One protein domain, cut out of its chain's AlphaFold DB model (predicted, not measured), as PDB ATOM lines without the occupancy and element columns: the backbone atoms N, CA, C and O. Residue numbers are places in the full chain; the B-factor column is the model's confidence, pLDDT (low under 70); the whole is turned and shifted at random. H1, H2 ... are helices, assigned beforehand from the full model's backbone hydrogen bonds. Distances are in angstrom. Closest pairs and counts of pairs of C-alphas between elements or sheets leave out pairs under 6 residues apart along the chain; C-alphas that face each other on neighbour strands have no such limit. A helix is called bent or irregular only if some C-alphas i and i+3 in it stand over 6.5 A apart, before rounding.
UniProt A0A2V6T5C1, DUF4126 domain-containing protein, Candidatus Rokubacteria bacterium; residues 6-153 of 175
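This is residues 6 to 153 of the 175 residues of the protein "DUF4126 domain-containing protein" of Candidatus Rokubacteria bacterium (UniProt A0A2V6T5C1). Two long helices, H3 and H4, run side by side in opposite directions as the core, while H1 and H2 form an arch over H3 that meets it near both of its ends. H5 folds back from the end of H4 and spreads away from it; H6 turns back from the far end of H5 and crosses near H4, its residues 145 to 153 sticking out. The printed part has 148 residues with six named helices, H1 to H6 in chain order, and no named strand: all helix. It is compact, with a radius of gyration of the C-alphas of 17.0 A and spans of 48 by 48 by 30 A.

H1, residues 6 to 14, begins at C-alpha 6 (-3.112, -37.247, 53.196); it is only just irregular, with C-alphas 6 and 9 6.9 A apart. H2 is residues 16 to 32, 23.8 A long. H3, residues 36 to 61, 33.9 A, has a kink of 47 degrees near residue 45. H4 is residues 67 to 95, 41.7 A, and H5 residues 101 to 124, 34.1 A. H6, residues 126 to 153, 40.1 A, ends at C-alpha 153 (-46.761, -24.332, 66.436).

The hub H3 touches H4 at a shallow tilt of 22 degrees, opposite ways, a hairpin; the closest C-alphas, of Ala 55 and Gly 78, are 4.7 A apart. With residues 60 to 61 alone H3 touches H1, closest at C-alphas 9 and 60, 6.4 A. H2 touches H3 with residues 29 to 32 alone, closest at C-alphas 32 and 39, 5.1 A. H4 and H5 only just touch, with 3 pairs of C-alphas within 8 A, closest at C-alphas 95 and 104, 6.5 A. H5 touches H6 at a steep tilt of 47 degrees, closest at C-alphas 122 and 129, 5.0 A. H3 and H6 are apart. In H2, H4, H5 and H6 every O i to N i+4 pair is within hydrogen-bond range, in H3 19 of 22, and in H1 1 of 5, beside 4 of 6 O i to N i+3 pairs.

The C-alphas of Pro 16 and Arg 153, the two farthest apart, are 51.7 A apart. The printed part has no cut, and the links between the helices are tight. Mean pLDDT of the printed part is 89.6; residues 6 to 9 and 99 are under 70.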
ATOM      1  N   ASP A   6      -1.809 -37.490  52.566       57.03
ATOM      2  CA  ASP A   6      -3.112 -37.247  53.196       57.03
ATOM      3  C   ASP A   6      -4.301 -37.886  52.449       57.03
ATOM      4  O   ASP A   6      -5.322 -38.199  53.054       57.03
ATOM      5  N   TRP A   7      -4.164 -38.172  51.149       60.91
ATOM      6  CA  TRP A   7      -5.230 -38.757  50.316       60.91
ATOM      7  C   TRP A   7      -5.154 -40.282  50.220       60.91
ATOM      8  O   TRP A   7      -6.004 -40.906  49.585       60.91
ATOM      9  N   THR A   8      -4.154 -40.903  50.854       64.62
ATOM     10  CA  THR A   8      -4.037 -42.371  50.917       64.62
ATOM     11  C   THR A   8      -5.285 -43.018  51.518       64.62
ATOM     12  O   THR A   8      -5.703 -44.072  51.044       64.62
ATOM     13  N   ALA A   9      -5.942 -42.346  52.470       69.81
ATOM     14  CA  ALA A   9      -7.201 -42.795  53.061       69.81
ATOM     15  C   ALA A   9      -8.337 -42.943  52.032       69.81
ATOM     16  O   ALA A   9      -9.137 -43.869  52.136       69.81
ATOM     17  N   LEU A  10      -8.395 -42.072  51.018       80.00
ATOM     18  CA  LEU A  10      -9.372 -42.164  49.928       80.00
ATOM     19  C   LEU A  10      -8.881 -43.035  48.767       80.00
ATOM     20  O   LEU A  10      -9.690 -43.457  47.945       80.00
ATOM     21  N   GLY A  11      -7.587 -43.361  48.717       81.31
ATOM     22  CA  GLY A  11      -7.010 -44.247  47.704       81.31
ATOM     23  C   GLY A  11      -7.695 -45.616  47.643       81.31
ATOM     24  O   GLY A  11      -7.822 -46.180  46.561       81.31
ATOM     25  N   VAL A  12      -8.229 -46.104  48.770       85.69
ATOM     26  CA  VAL A  12      -9.003 -47.356  48.828       85.69
ATOM     27  C   VAL A  12     -10.277 -47.315  47.974       85.69
ATOM     28  O   VAL A  12     -10.733 -48.351  47.506       85.69
ATOM     29  N   LEU A  13     -10.844 -46.130  47.720       87.25
ATOM     30  CA  LEU A  13     -12.031 -45.982  46.872       87.25
ATOM     31  C   LEU A  13     -11.732 -46.241  45.393       87.25
ATOM     32  O   LEU A  13     -12.647 -46.547  44.638       87.25
ATOM     33  N   ALA A  14     -10.465 -46.131  44.986       89.38
ATOM     34  CA  ALA A  14     -10.021 -46.454  43.634       89.38
ATOM     35  C   ALA A  14      -9.692 -47.947  43.454       89.38
ATOM     36  O   ALA A  14      -9.368 -48.364  42.342       89.38
ATOM     37  N   GLU A  15      -9.767 -48.752  44.520       92.50
ATOM     38  CA  GLU A  15      -9.479 -50.181  44.449       92.50
ATOM     39  C   GLU A  15     -10.534 -50.897  43.583       92.50
ATOM     40  O   GLU A  15     -11.736 -50.728  43.828       92.50
ATOM     41  N   PRO A  16     -10.141 -51.730  42.599       94.69
ATOM     42  CA  PRO A  16     -11.078 -52.341  41.659       94.69
ATOM     43  C   PRO A  16     -12.211 -53.115  42.329       94.69
ATOM     44  O   PRO A  16     -13.352 -53.039  41.883       94.69
ATOM     45  N   THR A  17     -11.938 -53.821  43.427       95.31
ATOM     46  CA  THR A  17     -12.974 -54.544  44.177       95.31
ATOM     47  C   THR A  17     -14.004 -53.596  44.786       95.31
ATOM     48  O   THR A  17     -15.201 -53.871  44.715       95.31
ATOM     49  N   VAL A  18     -13.567 -52.462  45.342       93.25
ATOM     50  CA  VAL A  18     -14.471 -51.450  45.909       93.25
ATOM     51  C   VAL A  18     -15.330 -50.842  44.803       93.25
ATOM     52  O   VAL A  18     -16.548 -50.746  44.961       93.25
ATOM     53  N   LEU A  19     -14.730 -50.510  43.658       94.06
ATOM     54  CA  LEU A  19     -15.448 -49.999  42.488       94.06
ATOM     55  C   LEU A  19     -16.453 -51.015  41.929       94.06
ATOM     56  O   LEU A  19     -17.579 -50.645  41.611       94.06
ATOM     57  N   LEU A  20     -16.089 -52.297  41.850       96.31
ATOM     58  CA  LEU A  20     -16.988 -53.355  41.380       96.31
ATOM     59  C   LEU A  20     -18.183 -53.539  42.317       96.31
ATOM     60  O   LEU A  20     -19.320 -53.609  41.848       96.31
ATOM     61  N   VAL A  21     -17.952 -53.590  43.631       95.44
ATOM     62  CA  VAL A  21     -19.029 -53.745  44.621       95.44
ATOM     63  C   VAL A  21     -19.945 -52.523  44.616       95.44
ATOM     64  O   VAL A  21     -21.159 -52.667  44.474       95.44
ATOM     65  N   THR A  22     -19.385 -51.316  44.722       93.00
ATOM     66  CA  THR A  22     -20.178 -50.073  44.747       93.00
ATOM     67  C   THR A  22     -20.899 -49.823  43.423       93.00
ATOM     68  O   THR A  22     -22.075 -49.467  43.436       93.00
ATOM     69  N   GLY A  23     -20.253 -50.096  42.287       93.75
ATOM     70  CA  GLY A  23     -20.866 -50.022  40.962       93.75
ATOM     71  C   GLY A  23     -22.003 -51.028  40.775       93.75
ATOM     72  O   GLY A  23     -23.038 -50.683  40.211       93.75
ATOM     73  N   SER A  24     -21.865 -52.246  41.308       95.50
ATOM     74  CA  SER A  24     -22.940 -53.251  41.281       95.50
ATOM     75  C   SER A  24     -24.131 -52.824  42.138       95.50
ATOM     76  O   SER A  24     -25.270 -52.914  41.690       95.50
ATOM     77  N   LEU A  25     -23.882 -52.308  43.347       93.19
ATOM     78  CA  LEU A  25     -24.936 -51.773  44.217       93.19
ATOM     79  C   LEU A  25     -25.654 -50.581  43.575       93.19
ATOM     80  O   LEU A  25     -26.876 -50.487  43.662       93.19
ATOM     81  N   PHE A  26     -24.917 -49.708  42.884       91.00
ATOM     82  CA  PHE A  26     -25.495 -48.609  42.113       91.00
ATOM     83  C   PHE A  26     -26.358 -49.115  40.949       91.00
ATOM     84  O   PHE A  26     -27.469 -48.631  40.748       91.00
ATOM     85  N   ALA A  27     -25.902 -50.132  40.211       92.44
ATOM     86  CA  ALA A  27     -26.699 -50.746  39.150       92.44
ATOM     87  C   ALA A  27     -27.989 -51.382  39.696       92.44
ATOM     88  O   ALA A  27     -29.050 -51.228  39.093       92.44
ATOM     89  N   VAL A  28     -27.918 -52.048  40.853       91.81
ATOM     90  CA  VAL A  28     -29.101 -52.571  41.551       91.81
ATOM     91  C   VAL A  28     -30.042 -51.436  41.943       91.81
ATOM     92  O   VAL A  28     -31.235 -51.559  41.695       91.81
ATOM     93  N   GLU A  29     -29.536 -50.321  42.476       88.94
ATOM     94  CA  GLU A  29     -30.356 -49.154  42.835       88.94
ATOM     95  C   GLU A  29     -31.101 -48.577  41.620       88.94
ATOM     96  O   GLU A  29     -32.311 -48.366  41.686       88.94
ATOM     97  N   LEU A  30     -30.430 -48.445  40.469       86.25
ATOM     98  CA  LEU A  30     -31.067 -47.999  39.221       86.25
ATOM     99  C   LEU A  30     -32.221 -48.907  38.767       86.25
ATOM    100  O   LEU A  30     -33.135 -48.457  38.066       86.25
ATOM    101  N   LEU A  31     -32.161 -50.201  39.089       86.69
ATOM    102  CA  LEU A  31     -33.212 -51.167  38.771       86.69
ATOM    103  C   LEU A  31     -34.306 -51.187  39.845       86.69
ATOM    104  O   LEU A  31     -35.485 -51.213  39.492       86.69
ATOM    105  N   ALA A  32     -33.922 -51.134  41.121       85.94
ATOM    106  CA  ALA A  32     -34.816 -51.116  42.276       85.94
ATOM    107  C   ALA A  32     -35.785 -49.929  42.225       85.94
ATOM    108  O   ALA A  32     -36.979 -50.119  42.445       85.94
ATOM    109  N   ASP A  33     -35.298 -48.757  41.802       82.19
ATOM    110  CA  ASP A  33     -36.075 -47.520  41.630       82.19
ATOM    111  C   ASP A  33     -37.319 -47.669  40.732       82.19
ATOM    112  O   ASP A  33     -38.236 -46.851  40.775       82.19
ATOM    113  N   LYS A  34     -37.375 -48.705  39.888       81.19
ATOM    114  CA  LYS A  34     -38.498 -48.929  38.965       81.19
ATOM    115  C   LYS A  34     -39.662 -49.686  39.603       81.19
ATOM    116  O   LYS A  34     -40.749 -49.713  39.026       81.19
ATOM    117  N   VAL A  35     -39.450 -50.324  40.755       83.00
ATOM    118  CA  VAL A  35     -40.444 -51.173  41.422       83.00
ATOM    119  C   VAL A  35     -40.714 -50.616  42.828       83.00
ATOM    120  O   VAL A  35     -39.888 -50.815  43.714       83.00
ATOM    121  N   PRO A  36     -41.873 -49.973  43.087       79.69
ATOM    122  CA  PRO A  36     -42.085 -49.150  44.291       79.69
ATOM    123  C   PRO A  36     -41.833 -49.843  45.641       79.69
ATOM    124  O   PRO A  36     -41.340 -49.233  46.590       79.69
ATOM    125  N   TRP A  37     -42.171 -51.131  45.754       81.81
ATOM    126  CA  TRP A  37     -41.966 -51.902  46.984       81.81
ATOM    127  C   TRP A  37     -40.520 -52.388  47.145       81.81
ATOM    128  O   TRP A  37     -40.044 -52.488  48.276       81.81
ATOM    129  N   VAL A  38     -39.810 -52.646  46.039       86.62
ATOM    130  CA  VAL A  38     -38.366 -52.932  46.063       86.62
ATOM    131  C   VAL A  38     -37.615 -51.667  46.454       86.62
ATOM    132  O   VAL A  38     -36.780 -51.729  47.347       86.62
ATOM    133  N   ASP A  39     -37.969 -50.532  45.846       84.44
ATOM    134  CA  ASP A  39     -37.436 -49.203  46.161       84.44
ATOM    135  C   ASP A  39     -37.575 -48.895  47.655       84.44
ATOM    136  O   ASP A  39     -36.587 -48.667  48.345       84.44
ATOM    137  N   SER A  40     -38.787 -49.031  48.203       84.25
ATOM    138  CA  SER A  40     -39.042 -48.768  49.626       84.25
ATOM    139  C   SER A  40     -38.240 -49.683  50.563       84.25
ATOM    140  O   SER A  40     -37.712 -49.223  51.574       84.25
ATOM    141  N   ALA A  41     -38.135 -50.982  50.252       88.12
ATOM    142  CA  ALA A  41     -37.353 -51.924  51.057       88.12
ATOM    143  C   ALA A  41     -35.844 -51.645  50.965       88.12
ATOM    144  O   ALA A  41     -35.123 -51.731  51.964       88.12
ATOM    145  N   TRP A  42     -35.370 -51.285  49.773       89.44
ATOM    146  CA  TRP A  42     -33.985 -50.911  49.516       89.44
ATOM    147  C   TRP A  42     -33.605 -49.618  50.239       89.44
ATOM    148  O   TRP A  42     -32.569 -49.576  50.910       89.44
ATOM    149  N   ASP A  43     -34.460 -48.598  50.177       88.31
ATOM    150  CA  ASP A  43     -34.279 -47.331  50.883       88.31
ATOM    151  C   ASP A  43     -34.324 -47.525  52.403       88.31
ATOM    152  O   ASP A  43     -33.498 -46.941  53.105       88.31
ATOM    153  N   ALA A  44     -35.197 -48.399  52.921       87.50
ATOM    154  CA  ALA A  44     -35.264 -48.722  54.351       87.50
ATOM    155  C   ALA A  44     -33.946 -49.315  54.883       87.50
ATOM    156  O   ALA A  44     -33.472 -48.943  55.957       87.50
ATOM    157  N   LEU A  45     -33.314 -50.210  54.117       90.12
ATOM    158  CA  LEU A  45     -31.985 -50.727  54.455       90.12
ATOM    159  C   LEU A  45     -30.932 -49.607  54.421       90.12
ATOM    160  O   LEU A  45     -30.094 -49.482  55.320       90.12
ATOM    161  N   HIS A  46     -30.982 -48.761  53.392       89.62
ATOM    162  CA  HIS A  46     -30.003 -47.696  53.188       89.62
ATOM    163  C   HIS A  46     -30.198 -46.480  54.091       89.62
ATOM    164  O   HIS A  46     -29.275 -45.668  54.183       89.62
ATOM    165  N   THR A  47     -31.303 -46.396  54.837       86.56
ATOM    166  CA  THR A  47     -31.546 -45.321  55.811       86.56
ATOM    167  C   THR A  47     -30.518 -45.302  56.935       86.56
ATOM    168  O   THR A  47     -30.268 -44.254  57.523       86.56
ATOM    169  N   LEU A  48     -29.877 -46.440  57.209       87.06
ATOM    170  CA  LEU A  48     -28.782 -46.540  58.173       87.06
ATOM    171  C   LEU A  48     -27.426 -46.574  57.471       87.06
ATOM    172  O   LEU A  48     -26.531 -45.797  57.800       87.06
ATOM    173  N   VAL A  49     -27.284 -47.449  56.472       92.19
ATOM    174  CA  VAL A  49     -25.998 -47.705  55.810       92.19
ATOM    175  C   VAL A  49     -25.464 -46.449  55.126       92.19
ATOM    176  O   VAL A  49     -24.280 -46.136  55.244       92.19
ATOM    177  N   ARG A  50     -26.324 -45.710  54.419       91.12
ATOM    178  CA  ARG A  50     -25.891 -44.627  53.534       91.12
ATOM    179  C   ARG A  50     -25.546 -43.342  54.294       91.12
ATOM    180  O   ARG A  50     -24.483 -42.793  54.005       91.12
ATOM    181  N   PRO A  51     -26.326 -42.884  55.295       95.00
ATOM    182  CA  PRO A  51     -25.904 -41.771  56.141       95.00
ATOM    183  C   PRO A  51     -24.612 -42.059  56.906       95.00
ATOM    184  O   PRO A  51     -23.681 -41.259  56.860       95.00
ATOM    185  N   ILE A  52     -24.502 -43.231  57.543       95.31
ATOM    186  CA  ILE A  52     -23.297 -43.598  58.301       95.31
ATOM    187  C   ILE A  52     -22.086 -43.690  57.367       95.31
ATOM    188  O   ILE A  52     -21.059 -43.064  57.621       95.31
ATOM    189  N   GLY A  53     -22.212 -44.428  56.261       93.88
ATOM    190  CA  GLY A  53     -21.142 -44.576  55.278       93.88
ATOM    191  C   GLY A  53     -20.723 -43.237  54.672       93.88
ATOM    192  O   GLY A  53     -19.534 -42.941  54.608       93.88
ATOM    193  N   GLY A  54     -21.684 -42.391  54.295       93.56
ATOM    194  CA  GLY A  54     -21.415 -41.065  53.743       93.56
ATOM    195  C   GLY A  54     -20.712 -40.139  54.737       93.56
ATOM    196  O   GLY A  54     -19.756 -39.462  54.362       93.56
ATOM    197  N   ALA A  55     -21.124 -40.149  56.007       96.00
ATOM    198  CA  ALA A  55     -20.480 -39.368  57.059       96.00
ATOM    199  C   ALA A  55     -19.025 -39.795  57.280       96.00
ATOM    200  O   ALA A  55     -18.135 -38.950  57.336       96.00
ATOM    201  N   LEU A  56     -18.779 -41.108  57.347       94.75
ATOM    202  CA  LEU A  56     -17.437 -41.659  57.522       94.75
ATOM    203  C   LEU A  56     -16.545 -41.367  56.311       94.75
ATOM    204  O   LEU A  56     -15.408 -40.941  56.493       94.75
ATOM    205  N   LEU A  57     -17.044 -41.543  55.085       92.69
ATOM    206  CA  LEU A  57     -16.285 -41.245  53.867       92.69
ATOM    207  C   LEU A  57     -15.940 -39.757  53.756       92.69
ATOM    208  O   LEU A  57     -14.799 -39.413  53.450       92.69
ATOM    209  N   ALA A  58     -16.897 -38.876  54.052       92.25
ATOM    210  CA  ALA A  58     -16.657 -37.439  54.056       92.25
ATOM    211  C   ALA A  58     -15.659 -37.030  55.149       92.25
ATOM    212  O   ALA A  58     -14.810 -36.179  54.904       92.25
ATOM    213  N   LEU A  59     -15.698 -37.673  56.322       93.56
ATOM    214  CA  LEU A  59     -14.733 -37.419  57.393       93.56
ATOM    215  C   LEU A  59     -13.318 -37.796  56.948       93.56
ATOM    216  O   LEU A  59     -12.386 -37.025  57.152       93.56
ATOM    217  N   ARG A  60     -13.153 -38.941  56.270       90.75
ATOM    218  CA  ARG A  60     -11.850 -39.360  55.724       90.75
ATOM    219  C   ARG A  60     -11.308 -38.406  54.665       90.75
ATOM    220  O   ARG A  60     -10.093 -38.302  54.533       90.75
ATOM    221  N   ALA A  61     -12.175 -37.691  53.951       88.69
ATOM    222  CA  ALA A  61     -11.756 -36.658  53.011       88.69
ATOM    223  C   ALA A  61     -11.161 -35.411  53.693       88.69
ATOM    224  O   ALA A  61     -10.448 -34.656  53.038       88.69
ATOM    225  N   LEU A  62     -11.423 -35.198  54.990       88.38
ATOM    226  CA  LEU A  62     -10.857 -34.086  55.767       88.38
ATOM    227  C   LEU A  62      -9.442 -34.376  56.300       88.38
ATOM    228  O   LEU A  62      -8.796 -33.468  56.819       88.38
ATOM    229  N   GLY A  63      -8.946 -35.610  56.157       87.00
ATOM    230  CA  GLY A  63      -7.621 -36.011  56.628       87.00
ATOM    231  C   GLY A  63      -7.549 -36.195  58.147       87.00
ATOM    232  O   GLY A  63      -8.520 -36.597  58.787       87.00
ATOM    233  N   HIS A  64      -6.370 -35.948  58.721       88.25
ATOM    234  CA  HIS A  64      -6.142 -36.076  60.161       88.25
ATOM    235  C   HIS A  64      -6.603 -34.812  60.890       88.25
ATOM    236  O   HIS A  64      -6.131 -33.712  60.603       88.25
ATOM    237  N   LEU A  65      -7.504 -34.983  61.855       90.06
ATOM    238  CA  LEU A  65      -8.058 -33.912  62.678       90.06
ATOM    239  C   LEU A  65      -7.707 -34.153  64.150       90.06
ATOM    240  O   LEU A  65      -7.444 -35.281  64.561       90.06
ATOM    241  N   ASP A  66      -7.722 -33.092  64.957       95.56
ATOM    242  CA  ASP A  66      -7.742 -33.240  66.416       95.56
ATOM    243  C   ASP A  66      -8.993 -34.041  66.842       95.56
ATOM    244  O   ASP A  66     -10.058 -33.813  66.255       95.56
ATOM    245  N   PRO A  67      -8.926 -34.920  67.866       96.00
ATOM    246  CA  PRO A  67     -10.059 -35.756  68.269       96.00
ATOM    247  C   PRO A  67     -11.356 -34.981  68.533       96.00
ATOM    248  O   PRO A  67     -12.447 -35.461  68.224       96.00
ATOM    249  N   THR A  68     -11.260 -33.762  69.069       97.06
ATOM    250  CA  THR A  68     -12.434 -32.917  69.331       97.06
ATOM    251  C   THR A  68     -13.081 -32.465  68.025       97.06
ATOM    252  O   THR A  68     -14.301 -32.531  67.863       97.06
ATOM    253  N   VAL A  69     -12.256 -32.022  67.074       96.69
ATOM    254  CA  VAL A  69     -12.704 -31.558  65.756       96.69
ATOM    255  C   VAL A  69     -13.240 -32.723  64.931       96.69
ATOM    256  O   VAL A  69     -14.239 -32.555  64.239       96.69
ATOM    257  N   GLU A  70     -12.640 -33.907  65.044       95.94
ATOM    258  CA  GLU A  70     -13.097 -35.127  64.374       95.94
ATOM    259  C   GLU A  70     -14.525 -35.501  64.793       95.94
ATOM    260  O   GLU A  70     -15.379 -35.730  63.936       95.94
ATOM    261  N   VAL A  71     -14.824 -35.486  66.099       97.31
ATOM    262  CA  VAL A  71     -16.177 -35.767  66.609       97.31
ATOM    263  C   VAL A  71     -17.178 -34.722  66.114       97.31
ATOM    264  O   VAL A  71     -18.266 -35.078  65.654       97.31
ATOM    265  N   VAL A  72     -16.821 -33.436  66.162       97.50
ATOM    266  CA  VAL A  72     -17.685 -32.360  65.649       97.50
ATOM    267  C   VAL A  72     -17.932 -32.529  64.149       97.50
ATOM    268  O   VAL A  72     -19.078 -32.453  63.705       97.50
ATOM    269  N   ALA A  73     -16.890 -32.812  63.367       96.44
ATOM    270  CA  ALA A  73     -16.996 -33.048  61.934       96.44
ATOM    271  C   ALA A  73     -17.881 -34.263  61.632       96.44
ATOM    272  O   ALA A  73     -18.768 -34.165  60.786       96.44
ATOM    273  N   LEU A  74     -17.723 -35.373  62.358       96.62
ATOM    274  CA  LEU A  74     -18.556 -36.563  62.187       96.62
ATOM    275  C   LEU A  74     -20.037 -36.273  62.463       96.62
ATOM    276  O   LEU A  74     -20.895 -36.707  61.699       96.62
ATOM    277  N   LEU A  75     -20.349 -35.510  63.516       96.38
ATOM    278  CA  LEU A  75     -21.726 -35.114  63.833       96.38
ATOM    279  C   LEU A  75     -22.326 -34.203  62.756       96.38
ATOM    280  O   LEU A  75     -23.485 -34.382  62.369       96.38
ATOM    281  N   LEU A  76     -21.548 -33.247  62.243       95.06
ATOM    282  CA  LEU A  76     -21.981 -32.356  61.166       95.06
ATOM    283  C   LEU A  76     -22.209 -33.128  59.862       95.06
ATOM    284  O   LEU A  76     -23.282 -33.029  59.268       95.06
ATOM    285  N   LEU A  77     -21.247 -33.948  59.444       95.25
ATOM    286  CA  LEU A  77     -21.331 -34.764  58.229       95.25
ATOM    287  C   LEU A  77     -22.436 -35.825  58.328       95.25
ATOM    288  O   LEU A  77     -23.181 -36.041  57.369       95.25
ATOM    289  N   GLY A  78     -22.607 -36.436  59.502       94.81
ATOM    290  CA  GLY A  78     -23.725 -37.326  59.819       94.81
ATOM    291  C   GLY A  78     -25.072 -36.630  59.682       94.81
ATOM    292  O   GLY A  78     -25.976 -37.154  59.039       94.81
ATOM    293  N   SER A  79     -25.189 -35.406  60.200       92.69
ATOM    294  CA  SER A  79     -26.412 -34.607  60.069       92.69
ATOM    295  C   SER A  79     -26.721 -34.272  58.609       92.69
ATOM    296  O   SER A  79     -27.871 -34.388  58.186       92.69
ATOM    297  N   VAL A  80     -25.705 -33.895  57.825       93.31
ATOM    298  CA  VAL A  80     -25.856 -33.597  56.391       93.31
ATOM    299  C   VAL A  80     -26.333 -34.830  55.632       93.31
ATOM    300  O   VAL A  80     -27.379 -34.786  54.988       93.31
ATOM    301  N   THR A  81     -25.611 -35.943  55.744       94.25
ATOM    302  CA  THR A  81     -25.920 -37.176  55.002       94.25
ATOM    303  C   THR A  81     -27.272 -37.775  55.392       94.25
ATOM    304  O   THR A  81     -28.032 -38.191  54.513       94.25
ATOM    305  N   LEU A  82     -27.628 -37.746  56.680       92.44
ATOM    306  CA  LEU A  82     -28.941 -38.175  57.163       92.44
ATOM    307  C   LEU A  82     -30.061 -37.279  56.630       92.44
ATOM    308  O   LEU A  82     -31.080 -37.789  56.169       92.44
ATOM    309  N   THR A  83     -29.877 -35.956  56.652       91.00
ATOM    310  CA  THR A  83     -30.887 -35.007  56.154       91.00
ATOM    311  C   THR A  83     -31.090 -35.152  54.648       91.00
ATOM    312  O   THR A  83     -32.232 -35.169  54.187       91.00
ATOM    313  N   THR A  84     -30.012 -35.313  53.874       90.50
ATOM    314  CA  THR A  84     -30.087 -35.575  52.428       90.50
ATOM    315  C   THR A  84     -30.846 -36.868  52.138       90.50
ATOM    316  O   THR A  84     -31.717 -36.887  51.269       90.50
ATOM    317  N   HIS A  85     -30.573 -37.938  52.887       91.69
ATOM    318  CA  HIS A  85     -31.283 -39.200  52.703       91.69
ATOM    319  C   HIS A  85     -32.762 -39.101  53.110       91.69
ATOM    320  O   HIS A  85     -33.636 -39.556  52.377       91.69
ATOM    321  N   ALA A  86     -33.071 -38.426  54.222       89.69
ATOM    322  CA  ALA A  86     -34.450 -38.175  54.639       89.69
ATOM    323  C   ALA A  86     -35.231 -37.343  53.604       89.69
ATOM    324  O   ALA A  86     -36.422 -37.583  53.395       89.69
ATOM    325  N   ALA A  87     -34.571 -36.392  52.932       89.00
ATOM    326  CA  ALA A  87     -35.168 -35.628  51.840       89.00
ATOM    327  C   ALA A  87     -35.514 -36.526  50.639       89.00
ATOM    328  O   ALA A  87     -36.643 -36.446  50.152       89.00
ATOM    329  N   LYS A  88     -34.604 -37.424  50.224       88.00
ATOM    330  CA  LYS A  88     -34.874 -38.435  49.181       88.00
ATOM    331  C   LYS A  88     -36.066 -39.316  49.566       88.00
ATOM    332  O   LYS A  88     -37.043 -39.379  48.825       88.00
ATOM    333  N   ALA A  89     -36.041 -39.914  50.756       88.25
ATOM    334  CA  ALA A  89     -37.120 -40.784  51.228       88.25
ATOM    335  C   ALA A  89     -38.481 -40.054  51.281       88.25
ATOM    336  O   ALA A  89     -39.515 -40.608  50.910       88.25
ATOM    337  N   SER A  90     -38.485 -38.777  51.683       87.50
ATOM    338  CA  SER A  90     -39.696 -37.942  51.686       87.50
ATOM    339  C   SER A  90     -40.210 -37.662  50.274       87.50
ATOM    340  O   SER A  90     -41.421 -37.678  50.050       87.50
ATOM    341  N   LEU A  91     -39.310 -37.421  49.315       86.62
ATOM    342  CA  LEU A  91     -39.679 -37.247  47.913       86.62
ATOM    343  C   LEU A  91     -40.281 -38.535  47.348       86.62
ATOM    344  O   LEU A  91     -41.332 -38.475  46.718       86.62
ATOM    345  N   ARG A  92     -39.691 -39.698  47.645       83.62
ATOM    346  CA  ARG A  92     -40.229 -41.003  47.230       83.62
ATOM    347  C   ARG A  92     -41.610 -41.277  47.812       83.62
ATOM    348  O   ARG A  92     -42.477 -41.747  47.086       83.62
ATOM    349  N   LEU A  93     -41.872 -40.893  49.065       83.94
ATOM    350  CA  LEU A  93     -43.223 -40.975  49.633       83.94
ATOM    351  C   LEU A  93     -44.234 -40.161  48.814       83.94
ATOM    352  O   LEU A  93     -45.330 -40.647  48.565       83.94
ATOM    353  N   LEU A  94     -43.871 -38.945  48.389       84.81
ATOM    354  CA  LEU A  94     -44.740 -38.085  47.579       84.81
ATOM    355  C   LEU A  94     -44.926 -38.619  46.157       84.81
ATOM    356  O   LEU A  94     -46.043 -38.609  45.649       84.81
ATOM    357  N   VAL A  95     -43.852 -39.090  45.525       83.38
ATOM    358  CA  VAL A  95     -43.896 -39.633  44.161       83.38
ATOM    359  C   VAL A  95     -44.712 -40.922  44.127       83.38
ATOM    360  O   VAL A  95     -45.548 -41.073  43.245       83.38
ATOM    361  N   ASN A  96     -44.582 -41.787  45.136       79.62
ATOM    362  CA  ASN A  96     -45.352 -43.030  45.241       79.62
ATOM    363  C   ASN A  96     -46.858 -42.817  45.486       79.62
ATOM    364  O   ASN A  96     -47.628 -43.765  45.335       79.62
ATOM    365  N   LEU A  97     -47.310 -41.595  45.808       80.31
ATOM    366  CA  LEU A  97     -48.743 -41.264  45.779       80.31
ATOM    367  C   LEU A  97     -49.307 -41.259  44.347       80.31
ATOM    368  O   LEU A  97     -50.514 -41.420  44.172       80.31
ATOM    369  N   SER A  98     -48.455 -41.088  43.331       70.12
ATOM    370  CA  SER A  98     -48.783 -41.249  41.914       70.12
ATOM    371  C   SER A  98     -48.165 -42.564  41.418       70.12
ATOM    372  O   SER A  98     -46.971 -42.610  41.134       70.12
ATOM    373  N   PRO A  99     -48.937 -43.662  41.310       62.00
ATOM    374  CA  PRO A  99     -48.399 -44.991  41.000       62.00
ATOM    375  C   PRO A  99     -47.929 -45.160  39.541       62.00
ATOM    376  O   PRO A  99     -47.696 -46.282  39.094       62.00
ATOM    377  N   GLU A 100     -47.793 -44.075  38.775       77.75
ATOM    378  CA  GLU A 100     -47.378 -44.145  37.379       77.75
ATOM    379  C   GLU A 100     -45.850 -44.330  37.266       77.75
ATOM    380  O   GLU A 100     -45.087 -43.507  37.781       77.75
ATOM    381  N   PRO A 101     -45.369 -45.367  36.546       71.62
ATOM    382  CA  PRO A 101     -43.939 -45.673  36.414       71.62
ATOM    383  C   PRO A 101     -43.096 -44.503  35.896       71.62
ATOM    384  O   PRO A 101     -41.916 -44.386  36.218       71.62
ATOM    385  N   VAL A 102     -43.707 -43.624  35.098       81.62
ATOM    386  CA  VAL A 102     -43.050 -42.475  34.470       81.62
ATOM    387  C   VAL A 102     -42.543 -41.481  35.517       81.62
ATOM    388  O   VAL A 102     -41.412 -41.014  35.404       81.62
ATOM    389  N   SER A 103     -43.321 -41.207  36.568       81.81
ATOM    390  CA  SER A 103     -42.935 -40.267  37.628       81.81
ATOM    391  C   SER A 103     -41.710 -40.757  38.400       81.81
ATOM    392  O   SER A 103     -40.757 -40.002  38.586       81.81
ATOM    393  N   ASN A 104     -41.688 -42.039  38.778       81.69
ATOM    394  CA  ASN A 104     -40.544 -42.647  39.465       81.69
ATOM    395  C   ASN A 104     -39.282 -42.633  38.595       81.69
ATOM    396  O   ASN A 104     -38.206 -42.265  39.065       81.69
ATOM    397  N   VAL A 105     -39.419 -42.953  37.306       84.19
ATOM    398  CA  VAL A 105     -38.297 -42.926  36.359       84.19
ATOM    399  C   VAL A 105     -37.744 -41.511  36.186       84.19
ATOM    400  O   VAL A 105     -36.531 -41.331  36.266       84.19
ATOM    401  N   ILE A 106     -38.603 -40.505  35.987       88.25
ATOM    402  CA  ILE A 106     -38.171 -39.107  35.820       88.25
ATOM    403  C   ILE A 106     -37.456 -38.609  37.076       88.25
ATOM    404  O   ILE A 106     -36.383 -38.016  36.964       88.25
ATOM    405  N   VAL A 107     -38.020 -38.862  38.261       88.88
ATOM    406  CA  VAL A 107     -37.409 -38.426  39.522       88.88
ATOM    407  C   VAL A 107     -36.071 -39.125  39.755       88.88
ATOM    408  O   VAL A 107     -35.084 -38.440  40.006       88.88
ATOM    409  N   SER A 108     -35.994 -40.446  39.579       86.19
ATOM    410  CA  SER A 108     -34.736 -41.197  39.704       86.19
ATOM    411  C   SER A 108     -33.663 -40.700  38.722       86.19
ATOM    412  O   SER A 108     -32.514 -40.466  39.100       86.19
ATOM    413  N   LEU A 109     -34.015 -40.468  37.452       89.88
ATOM    414  CA  LEU A 109     -33.081 -39.914  36.462       89.88
ATOM    415  C   LEU A 109     -32.619 -38.504  36.829       89.88
ATOM    416  O   LEU A 109     -31.438 -38.195  36.671       89.88
ATOM    417  N   ALA A 110     -33.518 -37.659  37.337       91.75
ATOM    418  CA  ALA A 110     -33.169 -36.321  37.794       91.75
ATOM    419  C   ALA A 110     -32.209 -36.369  38.992       91.75
ATOM    420  O   ALA A 110     -31.206 -35.658  38.991       91.75
ATOM    421  N   GLU A 111     -32.459 -37.240  39.975       90.62
ATOM    422  CA  GLU A 111     -31.570 -37.459  41.125       90.62
ATOM    423  C   GLU A 111     -30.162 -37.877  40.672       90.62
ATOM    424  O   GLU A 111     -29.164 -37.286  41.093       90.62
ATOM    425  N   ASN A 112     -30.076 -38.839  39.750       91.31
ATOM    426  CA  ASN A 112     -28.805 -39.295  39.186       91.31
ATOM    427  C   ASN A 112     -28.108 -38.209  38.351       91.31
ATOM    428  O   ASN A 112     -26.888 -38.056  38.416       91.31
ATOM    429  N   GLY A 113     -28.872 -37.410  37.602       94.19
ATOM    430  CA  GLY A 113     -28.351 -36.262  36.864       94.19
ATOM    431  C   GLY A 113     -27.750 -35.203  37.789       94.19
ATOM    432  O   GLY A 113     -26.658 -34.703  37.523       94.19
ATOM    433  N   VAL A 114     -28.411 -34.912  38.915       92.25
ATOM    434  CA  VAL A 114     -27.892 -34.001  39.946       92.25
ATOM    435  C   VAL A 114     -26.616 -34.556  40.575       92.25
ATOM    436  O   VAL A 114     -25.659 -33.800  40.744       92.25
ATOM    437  N   LEU A 115     -26.559 -35.856  40.883       91.12
ATOM    438  CA  LEU A 115     -25.350 -36.509  41.400       91.12
ATOM    439  C   LEU A 115     -24.168 -36.325  40.437       91.12
ATOM    440  O   LEU A 115     -23.129 -35.790  40.828       91.12
ATOM    441  N   VAL A 116     -24.337 -36.731  39.175       94.38
ATOM    442  CA  VAL A 116     -23.288 -36.640  38.147       94.38
ATOM    443  C   VAL A 116     -22.882 -35.186  37.915       94.38
ATOM    444  O   VAL A 116     -21.691 -34.881  37.883       94.38
ATOM    445  N   GLY A 117     -23.854 -34.276  37.817       95.06
ATOM    446  CA  GLY A 117     -23.605 -32.845  37.658       95.06
ATOM    447  C   GLY A 117     -22.845 -32.243  38.838       95.06
ATOM    448  O   GLY A 117     -21.939 -31.442  38.630       95.06
ATOM    449  N   THR A 118     -23.148 -32.665  40.067       92.69
ATOM    450  CA  THR A 118     -22.448 -32.205  41.277       92.69
ATOM    451  C   THR A 118     -21.003 -32.690  41.296       92.69
ATOM    452  O   THR A 118     -20.100 -31.898  41.561       92.69
ATOM    453  N   VAL A 119     -20.764 -33.967  40.977       93.56
ATOM    454  CA  VAL A 119     -19.404 -34.523  40.879       93.56
ATOM    455  C   VAL A 119     -18.613 -33.805  39.788       93.56
ATOM    456  O   VAL A 119     -17.493 -33.361  40.030       93.56
ATOM    457  N   TRP A 120     -19.205 -33.630  38.606       96.19
ATOM    458  CA  TRP A 120     -18.579 -32.891  37.515       96.19
ATOM    459  C   TRP A 120     -18.249 -31.450  37.919       96.19
ATOM    460  O   TRP A 120     -17.122 -31.003  37.708       96.19
ATOM    461  N   LEU A 121     -19.183 -30.741  38.560       96.12
ATOM    462  CA  LEU A 121     -18.981 -29.366  39.012       96.12
ATOM    463  C   LEU A 121     -17.871 -29.279  40.066       96.12
ATOM    464  O   LEU A 121     -17.060 -28.358  40.014       96.12
ATOM    465  N   ALA A 122     -17.802 -30.242  40.989       94.12
ATOM    466  CA  ALA A 122     -16.751 -30.317  42.001       94.12
ATOM    467  C   ALA A 122     -15.356 -30.493  41.385       94.12
ATOM    468  O   ALA A 122     -14.397 -29.905  41.881       94.12
ATOM    469  N   LEU A 123     -15.251 -31.257  40.294       93.75
ATOM    470  CA  LEU A 123     -13.990 -31.493  39.591       93.75
ATOM    471  C   LEU A 123     -13.605 -30.335  38.657       93.75
ATOM    472  O   LEU A 123     -12.443 -29.939  38.623       93.75
ATOM    473  N   ALA A 124     -14.562 -29.792  37.899       97.19
ATOM    474  CA  ALA A 124     -14.308 -28.768  36.886       97.19
ATOM    475  C   ALA A 124     -14.248 -27.346  37.467       97.19
ATOM    476  O   ALA A 124     -13.437 -26.526  37.035       97.19
ATOM    477  N   HIS A 125     -15.097 -27.041  38.453       96.56
ATOM    478  CA  HIS A 125     -15.259 -25.702  39.021       96.56
ATOM    479  C   HIS A 125     -15.412 -25.741  40.558       96.56
ATOM    480  O   HIS A 125     -16.490 -25.435  41.081       96.56
ATOM    481  N   PRO A 126     -14.336 -26.041  41.316       94.00
ATOM    482  CA  PRO A 126     -14.415 -26.323  42.754       94.00
ATOM    483  C   PRO A 126     -15.032 -25.195  43.592       94.00
ATOM    484  O   PRO A 126     -15.803 -25.450  44.513       94.00
ATOM    485  N   LEU A 127     -14.738 -23.931  43.257       96.88
ATOM    486  CA  LEU A 127     -15.297 -22.774  43.967       96.88
ATOM    487  C   LEU A 127     -16.804 -22.622  43.729       96.88
ATOM    488  O   LEU A 127     -17.541 -22.266  44.648       96.88
ATOM    489  N   ILE A 128     -17.273 -22.931  42.515       96.31
ATOM    490  CA  ILE A 128     -18.705 -22.918  42.194       96.31
ATOM    491  C   ILE A 128     -19.396 -24.072  42.918       96.31
ATOM    492  O   ILE A 128     -20.450 -23.864  43.510       96.31
ATOM    493  N   ALA A 129     -18.787 -25.261  42.942       94.44
ATOM    494  CA  ALA A 129     -19.308 -26.399  43.693       94.44
ATOM    495  C   ALA A 129     -19.405 -26.107  45.197       94.44
ATOM    496  O   ALA A 129     -20.422 -26.418  45.812       94.44
ATOM    497  N   LEU A 130     -18.397 -25.450  45.780       93.50
ATOM    498  CA  LEU A 130     -18.434 -24.979  47.168       93.50
ATOM    499  C   LEU A 130     -19.572 -23.979  47.400       93.50
ATOM    500  O   LEU A 130     -20.334 -24.127  48.357       93.50
ATOM    501  N   GLY A 131     -19.726 -22.984  46.524       96.50
ATOM    502  CA  GLY A 131     -20.824 -22.018  46.601       96.50
ATOM    503  C   GLY A 131     -22.200 -22.685  46.497       96.50
ATOM    504  O   GLY A 131     -23.067 -22.471  47.339       96.50
ATOM    505  N   ALA A 132     -22.391 -23.561  45.513       93.69
ATOM    506  CA  ALA A 132     -23.635 -24.302  45.325       93.69
ATOM    507  C   ALA A 132     -23.931 -25.238  46.510       93.69
ATOM    508  O   ALA A 132     -25.058 -25.275  47.003       93.69
ATOM    509  N   GLY A 133     -22.917 -25.949  47.008       91.75
ATOM    510  CA  GLY A 133     -23.032 -26.845  48.156       91.75
ATOM    511  C   GLY A 133     -23.387 -26.099  49.440       91.75
ATOM    512  O   GLY A 133     -24.319 -26.490  50.138       91.75
ATOM    513  N   THR A 134     -22.712 -24.985  49.731       92.75
ATOM    514  CA  THR A 134     -23.016 -24.149  50.908       92.75
ATOM    515  C   THR A 134     -24.420 -23.550  50.843       92.75
ATOM    516  O   THR A 134     -25.138 -23.587  51.844       92.75
ATOM    517  N   LEU A 135     -24.859 -23.080  49.671       94.75
ATOM    518  CA  LEU A 135     -26.238 -22.629  49.457       94.75
ATOM    519  C   LEU A 135     -27.250 -23.763  49.662       94.75
ATOM    520  O   LEU A 135     -28.258 -23.565  50.341       94.75
ATOM    521  N   GLY A 136     -26.971 -24.954  49.127       91.25
ATOM    522  CA  GLY A 136     -27.813 -26.137  49.306       91.25
ATOM    523  C   GLY A 136     -27.948 -26.541  50.775       91.25
ATOM    524  O   GLY A 136     -29.061 -26.747  51.259       91.25
ATOM    525  N   LEU A 137     -26.835 -26.577  51.514       91.19
ATOM    526  CA  LEU A 137     -26.817 -26.864  52.952       91.19
ATOM    527  C   LEU A 137     -27.557 -25.797  53.763       91.19
ATOM    528  O   LEU A 137     -28.344 -26.136  54.648       91.19
ATOM    529  N   GLY A 138     -27.358 -24.516  53.442       93.62
ATOM    530  CA  GLY A 138     -28.089 -23.411  54.063       93.62
ATOM    531  C   GLY A 138     -29.596 -23.509  53.818       93.62
ATOM    532  O   GLY A 138     -30.389 -23.360  54.750       93.62
ATOM    533  N   GLY A 139     -29.997 -23.842  52.588       92.19
ATOM    534  CA  GLY A 139     -31.389 -24.098  52.221       92.19
ATOM    535  C   GLY A 139     -31.990 -25.289  52.970       92.19
ATOM    536  O   GLY A 139     -33.095 -25.181  53.503       92.19
ATOM    537  N   ALA A 140     -31.252 -26.396  53.087       89.38
ATOM    538  CA  ALA A 140     -31.677 -27.574  53.843       89.38
ATOM    539  C   ALA A 140     -31.843 -27.262  55.340       89.38
ATOM    540  O   ALA A 140     -32.878 -27.583  55.927       89.38
ATOM    541  N   ALA A 141     -30.875 -26.572  55.949       90.81
ATOM    542  CA  ALA A 141     -30.947 -26.147  57.346       90.81
ATOM    543  C   ALA A 141     -32.145 -25.214  57.592       90.81
ATOM    544  O   ALA A 141     -32.898 -25.398  58.554       90.81
ATOM    545  N   TRP A 142     -32.368 -24.251  56.692       93.94
ATOM    546  CA  TRP A 142     -33.532 -23.368  56.742       93.94
ATOM    547  C   TRP A 142     -34.846 -24.146  56.631       93.94
ATOM    548  O   TRP A 142     -35.773 -23.882  57.400       93.94
ATOM    549  N   LEU A 143     -34.926 -25.121  55.722       90.69
ATOM    550  CA  LEU A 143     -36.115 -25.947  55.521       90.69
ATOM    551  C   LEU A 143     -36.430 -26.769  56.776       90.69
ATOM    552  O   LEU A 143     -37.551 -26.698  57.284       90.69
ATOM    553  N   VAL A 144     -35.441 -27.483  57.324       89.94
ATOM    554  CA  VAL A 144     -35.582 -28.262  58.567       89.94
ATOM    555  C   VAL A 144     -36.067 -27.370  59.707       89.94
ATOM    556  O   VAL A 144     -37.047 -27.691  60.386       89.94
ATOM    557  N   TRP A 145     -35.448 -26.203  59.880       93.19
ATOM    558  CA  TRP A 145     -35.867 -25.234  60.887       93.19
ATOM    559  C   TRP A 145     -37.298 -24.726  60.651       93.19
ATOM    560  O   TRP A 145     -38.109 -24.678  61.582       93.19
ATOM    561  N   ALA A 146     -37.654 -24.374  59.413       93.81
ATOM    562  CA  ALA A 146     -38.977 -23.870  59.059       93.81
ATOM    563  C   ALA A 146     -40.077 -24.915  59.313       93.81
ATOM    564  O   ALA A 146     -41.123 -24.576  59.884       93.81
ATOM    565  N   LEU A 147     -39.840 -26.177  58.943       91.56
ATOM    566  CA  LEU A 147     -40.746 -27.298  59.212       91.56
ATOM    567  C   LEU A 147     -40.865 -27.553  60.716       91.56
ATOM    568  O   LEU A 147     -41.984 -27.617  61.230       91.56
ATOM    569  N   GLY A 148     -39.745 -27.582  61.443       91.62
ATOM    570  CA  GLY A 148     -39.735 -27.724  62.901       91.62
ATOM    571  C   GLY A 148     -40.566 -26.640  63.594       91.62
ATOM    572  O   GLY A 148     -41.400 -26.936  64.455       91.62
ATOM    573  N   ARG A 149     -40.452 -25.378  63.153       94.88
ATOM    574  CA  ARG A 149     -41.283 -24.276  63.673       94.88
ATOM    575  C   ARG A 149     -42.768 -24.437  63.344       94.88
ATOM    576  O   ARG A 149     -43.607 -24.025  64.147       94.88
ATOM    577  N   ARG A 150     -43.128 -24.989  62.181       92.81
ATOM    578  CA  ARG A 150     -44.532 -25.270  61.815       92.81
ATOM    579  C   ARG A 150     -45.118 -26.378  62.689       92.81
ATOM    580  O   ARG A 150     -46.178 -26.169  63.278       92.81
ATOM    581  N   VAL A 151     -44.406 -27.493  62.842       92.81
ATOM    582  CA  VAL A 151     -44.826 -28.623  63.686       92.81
ATOM    583  C   VAL A 151     -44.980 -28.184  65.139       92.81
ATOM    584  O   VAL A 151     -46.032 -28.392  65.740       92.81
ATOM    585  N   ALA A 152     -43.988 -27.482  65.691       92.69
ATOM    586  CA  ALA A 152     -44.040 -27.009  67.070       92.69
ATOM    587  C   ALA A 152     -45.227 -26.059  67.323       92.69
ATOM    588  O   ALA A 152     -45.876 -26.138  68.368       92.69
ATOM    589  N   ARG A 153     -45.558 -25.182  66.363       92.25
ATOM    590  CA  ARG A 153     -46.761 -24.332  66.436       92.25
ATOM    591  C   ARG A 153     -48.049 -25.152  66.396       92.25
ATOM    592  O   ARG A 153     -48.930 -24.902  67.212       92.25
TER     593      ARG A 153